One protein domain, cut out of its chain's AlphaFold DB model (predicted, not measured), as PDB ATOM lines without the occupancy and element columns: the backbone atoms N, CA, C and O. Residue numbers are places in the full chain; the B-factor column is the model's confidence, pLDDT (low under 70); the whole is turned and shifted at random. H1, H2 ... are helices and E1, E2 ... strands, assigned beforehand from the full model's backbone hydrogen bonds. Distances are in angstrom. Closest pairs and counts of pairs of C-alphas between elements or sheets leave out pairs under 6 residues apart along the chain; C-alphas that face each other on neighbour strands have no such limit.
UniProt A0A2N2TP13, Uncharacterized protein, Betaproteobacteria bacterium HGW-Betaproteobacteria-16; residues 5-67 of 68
ATOM      1  N   GLN A   5     113.275 222.258 100.152       85.12
ATOM      2  CA  GLN A   5     113.877 223.254  99.271       85.12
ATOM      3  C   GLN A   5     113.221 224.614  99.496       85.12
ATOM      4  O   GLN A   5     112.002 224.746  99.409       85.12
ATOM      5  N   LEU A   6     114.049 225.621  99.764       83.25
ATOM      6  CA  LEU A   6     113.675 227.030  99.779       83.25
ATOM      7  C   LEU A   6     114.128 227.654  98.463       83.25
ATOM      8  O   LEU A   6     115.305 227.593  98.121       83.25
ATOM      9  N   THR A   7     113.194 228.245  97.726       86.12
ATOM     10  CA  THR A   7     113.494 228.978  96.491       86.12
ATOM     11  C   THR A   7     113.389 230.467  96.784       86.12
ATOM     12  O   THR A   7     112.322 230.945  97.165       86.12
ATOM     13  N   LEU A   8     114.497 231.186  96.643       81.31
ATOM     14  CA  LEU A   8     114.607 232.614  96.904       81.31
ATOM     15  C   LEU A   8     114.598 233.363  95.564       81.31
ATOM     16  O   LEU A   8     115.505 233.157  94.751       81.31
ATOM     17  N   PRO A   9     113.591 234.211  95.295       79.38
ATOM     18  CA  PRO A   9     113.579 235.019  94.086       79.38
ATOM     19  C   PRO A   9     114.689 236.072  94.161       79.38
ATOM     20  O   PRO A   9     114.787 236.803  95.145       79.38
ATOM     21  N   LEU A  10     115.511 236.157  93.115       77.56
ATOM     22  CA  LEU A  10     116.557 237.169  92.995       77.56
ATOM     23  C   LEU A  10     116.205 238.161  91.877       77.56
ATOM     24  O   LEU A  10     115.755 237.741  90.809       77.56
ATOM     25  N   PRO A  11     116.403 239.476  92.082       74.12
ATOM     26  CA  PRO A  11     116.206 240.454  91.020       74.12
ATOM     27  C   PRO A  11     117.177 240.191  89.862       74.12
ATOM     28  O   PRO A  11     118.383 240.087  90.069       74.12
ATOM     29  N   ALA A  12     116.648 240.113  88.639       72.06
ATOM     30  CA  ALA A  12     117.421 239.986  87.397       72.06
ATOM     31  C   ALA A  12     118.355 238.755  87.294       72.06
ATOM     32  O   ALA A  12     119.276 238.761  86.481       72.06
ATOM     33  N   SER A  13     118.129 237.704  88.090       74.00
ATOM     34  CA  SER A  13     118.906 236.454  88.072       74.00
ATOM     35  C   SER A  13     118.001 235.237  88.256       74.00
ATOM     36  O   SER A  13     116.860 235.369  88.705       74.00
ATOM     37  N   ASP A  14     118.514 234.049  87.935       80.06
ATOM     38  CA  ASP A  14     117.836 232.797  88.276       80.06
ATOM     39  C   ASP A  14     117.645 232.686  89.802       80.06
ATOM     40  O   ASP A  14     118.489 233.162  90.573       80.06
ATOM     41  N   PRO A  15     116.535 232.087  90.269       82.88
ATOM     42  CA  PRO A  15     116.255 231.979  91.692       82.88
ATOM     43  C   PRO A  15     117.319 231.140  92.405       82.88
ATOM     44  O   PRO A  15     117.731 230.081  91.925       82.88
ATOM     45  N   ALA A  16     117.723 231.580  93.595       83.44
ATOM     46  CA  ALA A  16     118.618 230.796  94.434       83.44
ATOM     47  C   ALA A  16     117.833 229.667  95.111       83.44
ATOM     48  O   ALA A  16     116.824 229.904  95.774       83.44
ATOM     49  N   VAL A  17     118.303 228.428  94.960       85.56
ATOM     50  CA  VAL A  17     117.694 227.255  95.599       85.56
ATOM     51  C   VAL A  17     118.566 226.806  96.761       85.56
ATOM     52  O   VAL A  17     119.708 226.385  96.575       85.56
ATOM     53  N   LEU A  18     118.007 226.850  97.967       83.12
ATOM     54  CA  LEU A  18     118.628 226.348  99.180       83.12
ATOM     55  C   LEU A  18     118.017 224.991  99.540       83.12
ATOM     56  O   LEU A  18     116.811 224.877  99.758       83.12
ATOM     57  N   THR A  19     118.847 223.953  99.609       84.12
ATOM     58  CA  THR A  19     118.409 222.604  99.989       84.12
ATOM     59  C   THR A  19     118.774 222.337 101.446       84.12
ATOM     60  O   THR A  19     119.931 222.493 101.827       84.12
ATOM     61  N   LEU A  20     117.797 221.921 102.255       78.75
ATOM     62  CA  LEU A  20     117.952 221.704 103.692       78.75
ATOM     63  C   LEU A  20     117.856 220.219 104.075       78.75
ATOM     64  O   LEU A  20     117.030 219.488 103.513       78.75
ATOM     65  N   PRO A  21     118.672 219.763 105.049       72.25
ATOM     66  CA  PRO A  21     118.572 218.414 105.592       72.25
ATOM     67  C   PRO A  21     117.215 218.205 106.281       72.25
ATOM     68  O   PRO A  21     116.716 219.085 106.983       72.25
ATOM     69  N   GLN A  22     116.611 217.033 106.066       77.00
ATOM     70  CA  GLN A  22     115.331 216.654 106.667       77.00
ATOM     71  C   GLN A  22     115.511 215.625 107.797       77.00
ATOM     72  O   GLN A  22     116.252 214.657 107.606       77.00
ATOM     73  N   PRO A  23     114.773 215.761 108.915       77.00
ATOM     74  CA  PRO A  23     113.889 216.886 109.239       77.00
ATOM     75  C   PRO A  23     114.693 218.121 109.692       77.00
ATOM     76  O   PRO A  23     115.677 217.965 110.419       77.00
ATOM     77  N   PRO A  24     114.289 219.346 109.308       77.56
ATOM     78  CA  PRO A  24     114.896 220.542 109.867       77.56
ATOM     79  C   PRO A  24     114.631 220.584 111.376       77.56
ATOM     80  O   PRO A  24     113.508 220.396 111.842       77.56
ATOM     81  N   THR A  25     115.686 220.823 112.140       85.56
ATOM     82  CA  THR A  25     115.630 221.073 113.584       85.56
ATOM     83  C   THR A  25     115.816 222.563 113.855       85.56
ATOM     84  O   THR A  25     116.468 223.254 113.068       85.56
ATOM     85  N   ASN A  26     115.333 223.055 114.999       85.44
ATOM     86  CA  ASN A  26     115.591 224.438 115.425       85.44
ATOM     87  C   ASN A  26     117.094 224.758 115.447       85.44
ATOM     88  O   ASN A  26     117.499 225.828 115.014       85.44
ATOM     89  N   ALA A  27     117.934 223.805 115.867       83.12
ATOM     90  CA  ALA A  27     119.385 223.977 115.878       83.12
ATOM     91  C   ALA A  27     119.967 224.133 114.462       83.12
ATOM     92  O   ALA A  27     120.798 225.008 114.228       83.12
ATOM     93  N   SER A  28     119.514 223.322 113.499       82.69
ATOM     94  CA  SER A  28     119.968 223.432 112.106       82.69
ATOM     95  C   SER A  28     119.455 224.692 111.407       82.69
ATOM     96  O   SER A  28     120.175 225.251 110.585       82.69
ATOM     97  N   LEU A  29     118.244 225.153 111.738       84.44
ATOM     98  CA  LEU A  29     117.697 226.407 111.217       84.44
ATOM     99  C   LEU A  29     118.465 227.607 111.775       84.44
ATOM    100  O   LEU A  29     118.908 228.452 111.008       84.44
ATOM    101  N   HIS A  30     118.744 227.616 113.079       82.81
ATOM    102  CA  HIS A  30     119.542 228.669 113.697       82.81
ATOM    103  C   HIS A  30     120.977 228.725 113.142       82.81
ATOM    104  O   HIS A  30     121.510 229.797 112.859       82.81
ATOM    105  N   ALA A  31     121.606 227.565 112.921       82.50
ATOM    106  CA  ALA A  31     122.925 227.502 112.293       82.50
ATOM    107  C   ALA A  31     122.914 228.048 110.853       82.50
ATOM    108  O   ALA A  31     123.853 228.735 110.449       82.50
ATOM    109  N   LEU A  32     121.848 227.774 110.093       84.44
ATOM    110  CA  LEU A  32     121.659 228.330 108.754       84.44
ATOM    111  C   LEU A  32     121.505 229.855 108.793       84.44
ATOM    112  O   LEU A  32     122.158 230.542 108.011       84.44
ATOM    113  N   GLU A  33     120.676 230.383 109.693       86.06
ATOM    114  CA  GLU A  33     120.468 231.828 109.864       86.06
ATOM    115  C   GLU A  33     121.788 232.552 110.143       86.06
ATOM    116  O   GLU A  33     122.110 233.542 109.484       86.06
ATOM    117  N   LEU A  34     122.594 232.020 111.069       83.31
ATOM    118  CA  LEU A  34     123.910 232.572 111.397       83.31
ATOM    119  C   LEU A  34     124.870 232.529 110.201       83.31
ATOM    120  O   LEU A  34     125.576 233.505 109.943       83.31
ATOM    121  N   ALA A  35     124.888 231.418 109.458       84.12
ATOM    122  CA  ALA A  35     125.741 231.268 108.283       84.12
ATOM    123  C   ALA A  35     125.355 232.249 107.162       84.12
ATOM    124  O   ALA A  35     126.235 232.875 106.567       84.12
ATOM    125  N   LEU A  36     124.054 232.426 106.905       84.88
ATOM    126  CA  LEU A  36     123.547 233.381 105.915       84.88
ATOM    127  C   LEU A  36     123.868 234.823 106.314       84.88
ATOM    128  O   LEU A  36     124.410 235.569 105.499       84.88
ATOM    129  N   ALA A  37     123.605 235.204 107.568       82.69
ATOM    130  CA  ALA A  37     123.904 236.546 108.064       82.69
ATOM    131  C   ALA A  37     125.404 236.871 107.955       82.69
ATOM    132  O   ALA A  37     125.774 237.928 107.444       82.69
ATOM    133  N   GLY A  38     126.275 235.943 108.367       80.75
ATOM    134  CA  GLY A  38     127.726 236.120 108.278       80.75
ATOM    135  C   GLY A  38     128.233 236.216 106.837       80.75
ATOM    136  O   GLY A  38     129.054 237.082 106.530       80.75
ATOM    137  N   GLY A  39     127.723 235.367 105.938       83.75
ATOM    138  CA  GLY A  39     128.086 235.384 104.519       83.75
ATOM    139  C   GLY A  39     127.668 236.677 103.817       83.75
ATOM    140  O   GLY A  39     128.481 237.299 103.133       83.75
ATOM    141  N   LEU A  40     126.433 237.134 104.044       82.81
ATOM    142  CA  LEU A  40     125.932 238.392 103.483       82.81
ATOM    143  C   LEU A  40     126.696 239.602 104.031       82.81
ATOM    144  O   LEU A  40     127.060 240.494 103.267       82.81
ATOM    145  N   GLN A  41     127.017 239.614 105.327       79.50
ATOM    146  CA  GLN A  41     127.826 240.677 105.926       79.50
ATOM    147  C   GLN A  41     129.252 240.710 105.354       79.50
ATOM    148  O   GLN A  41     129.816 241.787 105.150       79.50
ATOM    149  N   ALA A  42     129.866 239.549 105.103       78.94
ATOM    150  CA  ALA A  42     131.174 239.473 104.457       78.94
ATOM    151  C   ALA A  42     131.120 240.039 103.033       78.94
ATOM    152  O   ALA A  42     131.900 240.936 102.716       78.94
ATOM    153  N   LEU A  43     130.135 239.614 102.240       81.75
ATOM    154  CA  LEU A  43     129.941 240.096 100.874       81.75
ATOM    155  C   LEU A  43     129.691 241.613 100.828       81.75
ATOM    156  O   LEU A  43     130.275 242.313 100.005       81.75
ATOM    157  N   ARG A  44     128.887 242.152 101.755       80.56
ATOM    158  CA  ARG A  44     128.620 243.598 101.861       80.56
ATOM    159  C   ARG A  44     129.891 244.403 102.141       80.56
ATOM    160  O   ARG A  44     130.088 245.467 101.557       80.56
ATOM    161  N   ARG A  45     130.776 243.882 103.002       77.75
ATOM    162  CA  ARG A  45     132.090 244.491 103.270       77.75
ATOM    163  C   ARG A  45     133.008 244.434 102.048       77.75
ATOM    164  O   ARG A  45     133.674 245.421 101.762       77.75
ATOM    165  N   GLU A  46     133.035 243.310 101.333       80.94
ATOM    166  CA  GLU A  46     133.850 243.131 100.119       80.94
ATOM    167  C   GLU A  46     133.417 244.059  98.977       80.94
ATOM    168  O   GLU A  46     134.263 244.603  98.272       80.94
ATOM    169  N   LEU A  47     132.111 244.299  98.838       82.75
ATOM    170  CA  LEU A  47     131.543 245.216  97.845       82.75
ATOM    171  C   LEU A  47     131.734 246.704  98.193       82.75
ATOM    172  O   LEU A  47     131.291 247.569  97.440       82.75
ATOM    173  N   GLY A  48     132.408 247.023  99.304       70.44
ATOM    174  CA  GLY A  48     132.730 248.400  99.679       70.44
ATOM    175  C   GLY A  48     131.543 249.195 100.223       70.44
ATOM    176  O   GLY A  48     131.535 250.417 100.087       70.44
ATOM    177  N   GLY A  49     130.554 248.528 100.834       60.59
ATOM    178  CA  GLY A  49     129.400 249.170 101.471       60.59
ATOM    179  C   GLY A  49     129.817 250.114 102.603       60.59
ATOM    180  O   GLY A  49     130.028 249.685 103.737       60.59
ATOM    181  N   GLY A  50     129.979 251.393 102.265       61.34
ATOM    182  CA  GLY A  50     130.112 252.503 103.196       61.34
ATOM    183  C   GLY A  50     128.736 252.959 103.675       61.34
ATOM    184  O   GLY A  50     127.846 253.164 102.861       61.34
ATOM    185  N   GLU A  51     128.634 253.130 104.994       60.94
ATOM    186  CA  GLU A  51     127.431 253.388 105.800       60.94
ATOM    187  C   GLU A  51     126.356 252.281 105.793       60.94
ATOM    188  O   GLU A  51     126.083 251.671 104.761       60.94
ATOM    189  N   PRO A  52     125.758 251.978 106.966       59.28
ATOM    190  CA  PRO A  52     124.624 251.067 107.039       59.28
ATOM    191  C   PRO A  52     123.451 251.661 106.256       59.28
ATOM    192  O   PRO A  52     122.965 252.747 106.574       59.28
ATOM    193  N   ASP A  53     123.001 250.936 105.237       64.12
ATOM    194  CA  ASP A  53     121.763 251.262 104.533       64.12
ATOM    195  C   ASP A  53     120.572 251.056 105.487       64.12
ATOM    196  O   ASP A  53     120.640 250.275 106.440       64.12
ATOM    197  N   ALA A  54     119.450 251.729 105.237       61.00
ATOM    198  CA  ALA A  54     118.218 251.569 106.005       61.00
ATOM    199  C   ALA A  54     117.786 250.092 106.108       61.00
ATOM    200  O   ALA A  54     117.283 249.669 107.148       61.00
ATOM    201  N   GLY A  55     118.065 249.291 105.072       65.50
ATOM    202  CA  GLY A  55     117.826 247.847 105.082       65.50
ATOM    203  C   GLY A  55     118.679 247.078 106.098       65.50
ATOM    204  O   GLY A  55     118.209 246.097 106.670       65.50
ATOM    205  N   ASP A  56     119.896 247.540 106.389       65.38
ATOM    206  CA  ASP A  56     120.758 246.930 107.407       65.38
ATOM    207  C   ASP A  56     120.221 247.204 108.816       65.38
ATOM    208  O   ASP A  56     120.238 246.319 109.671       65.38
ATOM    209  N   ILE A  57     119.694 248.413 109.037       68.38
ATOM    210  CA  ILE A  57     119.083 248.827 110.306       68.38
ATOM    211  C   ILE A  57     117.792 248.036 110.568       68.38
ATOM    212  O   ILE A  57     117.576 247.560 111.684       68.38
ATOM    213  N   GLU A  58     116.944 247.859 109.550       69.88
ATOM    214  CA  GLU A  58     115.731 247.038 109.670       69.88
ATOM    215  C   GLU A  58     116.059 245.566 109.925       69.88
ATOM    216  O   GLU A  58     115.475 244.949 110.818       69.88
ATOM    217  N   TYR A  59     117.025 245.006 109.195       70.06
ATOM    218  CA  TYR A  59     117.417 243.610 109.365       70.06
ATOM    219  C   TYR A  59     118.000 243.336 110.760       70.06
ATOM    220  O   TYR A  59     117.625 242.353 111.404       70.06
ATOM    221  N   ASP A  60     118.851 244.229 111.273       73.94
ATOM    222  CA  ASP A  60     119.374 244.131 112.641       73.94
ATOM    223  C   ASP A  60     118.256 244.263 113.690       73.94
ATOM    224  O   ASP A  60     118.271 243.556 114.703       73.94
ATOM    225  N   SER A  61     117.244 245.102 113.438       71.88
ATOM    226  CA  SER A  61     116.058 245.208 114.299       71.88
ATOM    227  C   SER A  61     115.259 243.900 114.337       71.88
ATOM    228  O   SER A  61     114.890 243.433 115.418       71.88
ATOM    229  N   TRP A  62     115.045 243.252 113.189       75.62
ATOM    230  CA  TRP A  62     114.356 241.959 113.124       75.62
ATOM    231  C   TRP A  62     115.151 240.848 113.811       75.62
ATOM    232  O   TRP A  62     114.579 240.046 114.552       75.62
ATOM    233  N   LEU A  63     116.477 240.832 113.642       70.31
ATOM    234  CA  LEU A  63     117.346 239.883 114.337       70.31
ATOM    235  C   LEU A  63     117.324 240.061 115.859       70.31
ATOM    236  O   LEU A  63     117.446 239.067 116.573       70.31
ATOM    237  N   GLN A  64     117.168 241.284 116.377       72.25
ATOM    238  CA  GLN A  64     117.015 241.499 117.820       72.25
ATOM    239  C   GLN A  64     115.704 240.924 118.357       72.25
ATOM    240  O   GLN A  64     115.714 240.288 119.408       72.25
ATOM    241  N   VAL A  65     114.597 241.093 117.629       68.06
ATOM    242  CA  VAL A  65     113.291 240.540 118.021       68.06
ATOM    243  C   VAL A  65     113.321 239.011 118.069       68.06
ATOM    244  O   VAL A  65     112.704 238.422 118.945       68.06
ATOM    245  N   LEU A  66     114.075 238.363 117.177       56.78
ATOM    246  CA  LEU A  66     114.195 236.900 117.117       56.78
ATOM    247  C   LEU A  66     115.112 236.289 118.193       56.78
ATOM    248  O   LEU A  66     115.137 235.071 118.355       56.78
ATOM    249  N   ARG A  67     115.897 237.106 118.906       58.00
ATOM    250  CA  ARG A  67     116.806 236.653 119.978       58.00
ATOM    251  C   ARG A  67     116.176 236.706 121.378       58.00
ATOM    252  O   ARG A  67     116.844 236.310 122.334       58.00
TER     253      ARG A  67
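What this domain is: This is residues 5 to 67 of the 68 residues of an uncharacterized protein of Betaproteobacteria bacterium HGW-Betaproteobacteria-16 (UniProt A0A2N2TP13). The long helix H1 is the backbone of a loose, open model, with the two-strand hairpin E1 and E2 off one side and the shorter helix H2 folding back along another side, so that the chain doubles back at each link. The 63 printed residues hold E1, E2, H1 and H2 in that order, with an antiparallel sheet of order E1 - E2, and the class is mixed, helices and strands. The whole is loose, with a radius of gyration of the C-alphas of 13.8 A, and spans 39 by 32 by 18 A, only just flat.

How they stand to each other: E1, residues 5 to 8, and E2, residues 16 to 20, form a hairpin, antiparallel at 153 degrees; N 6 and O 18 are within hydrogen-bond range at 2.9 A. A tight link joins E2 to H1, residues 26 to 46. H2, residues 54 to 65, is near H1, with 5 pairs of C-alphas within 10 A but no pair within 8 A. E1 is apart from both helices, and E2 is apart from H2. In H1 and H2 every O i to N i+4 pair is within hydrogen-bond range.

Where its parts are: E1 begins at C-alpha 5 (113.877, 223.254, 99.271) and H2 ends at C-alpha 65 (113.291, 240.540, 118.021). E2 is 13.0 A long, H1 30.3 A and H2 17.0 A.

The domain as a whole: The C-alphas of Pro 23 and Gly 50, the two farthest apart, are 39.6 A apart. The printed part has no cut, no link is long, and pLDDT is under 70 at residues 49 to 58 and 65 to 67.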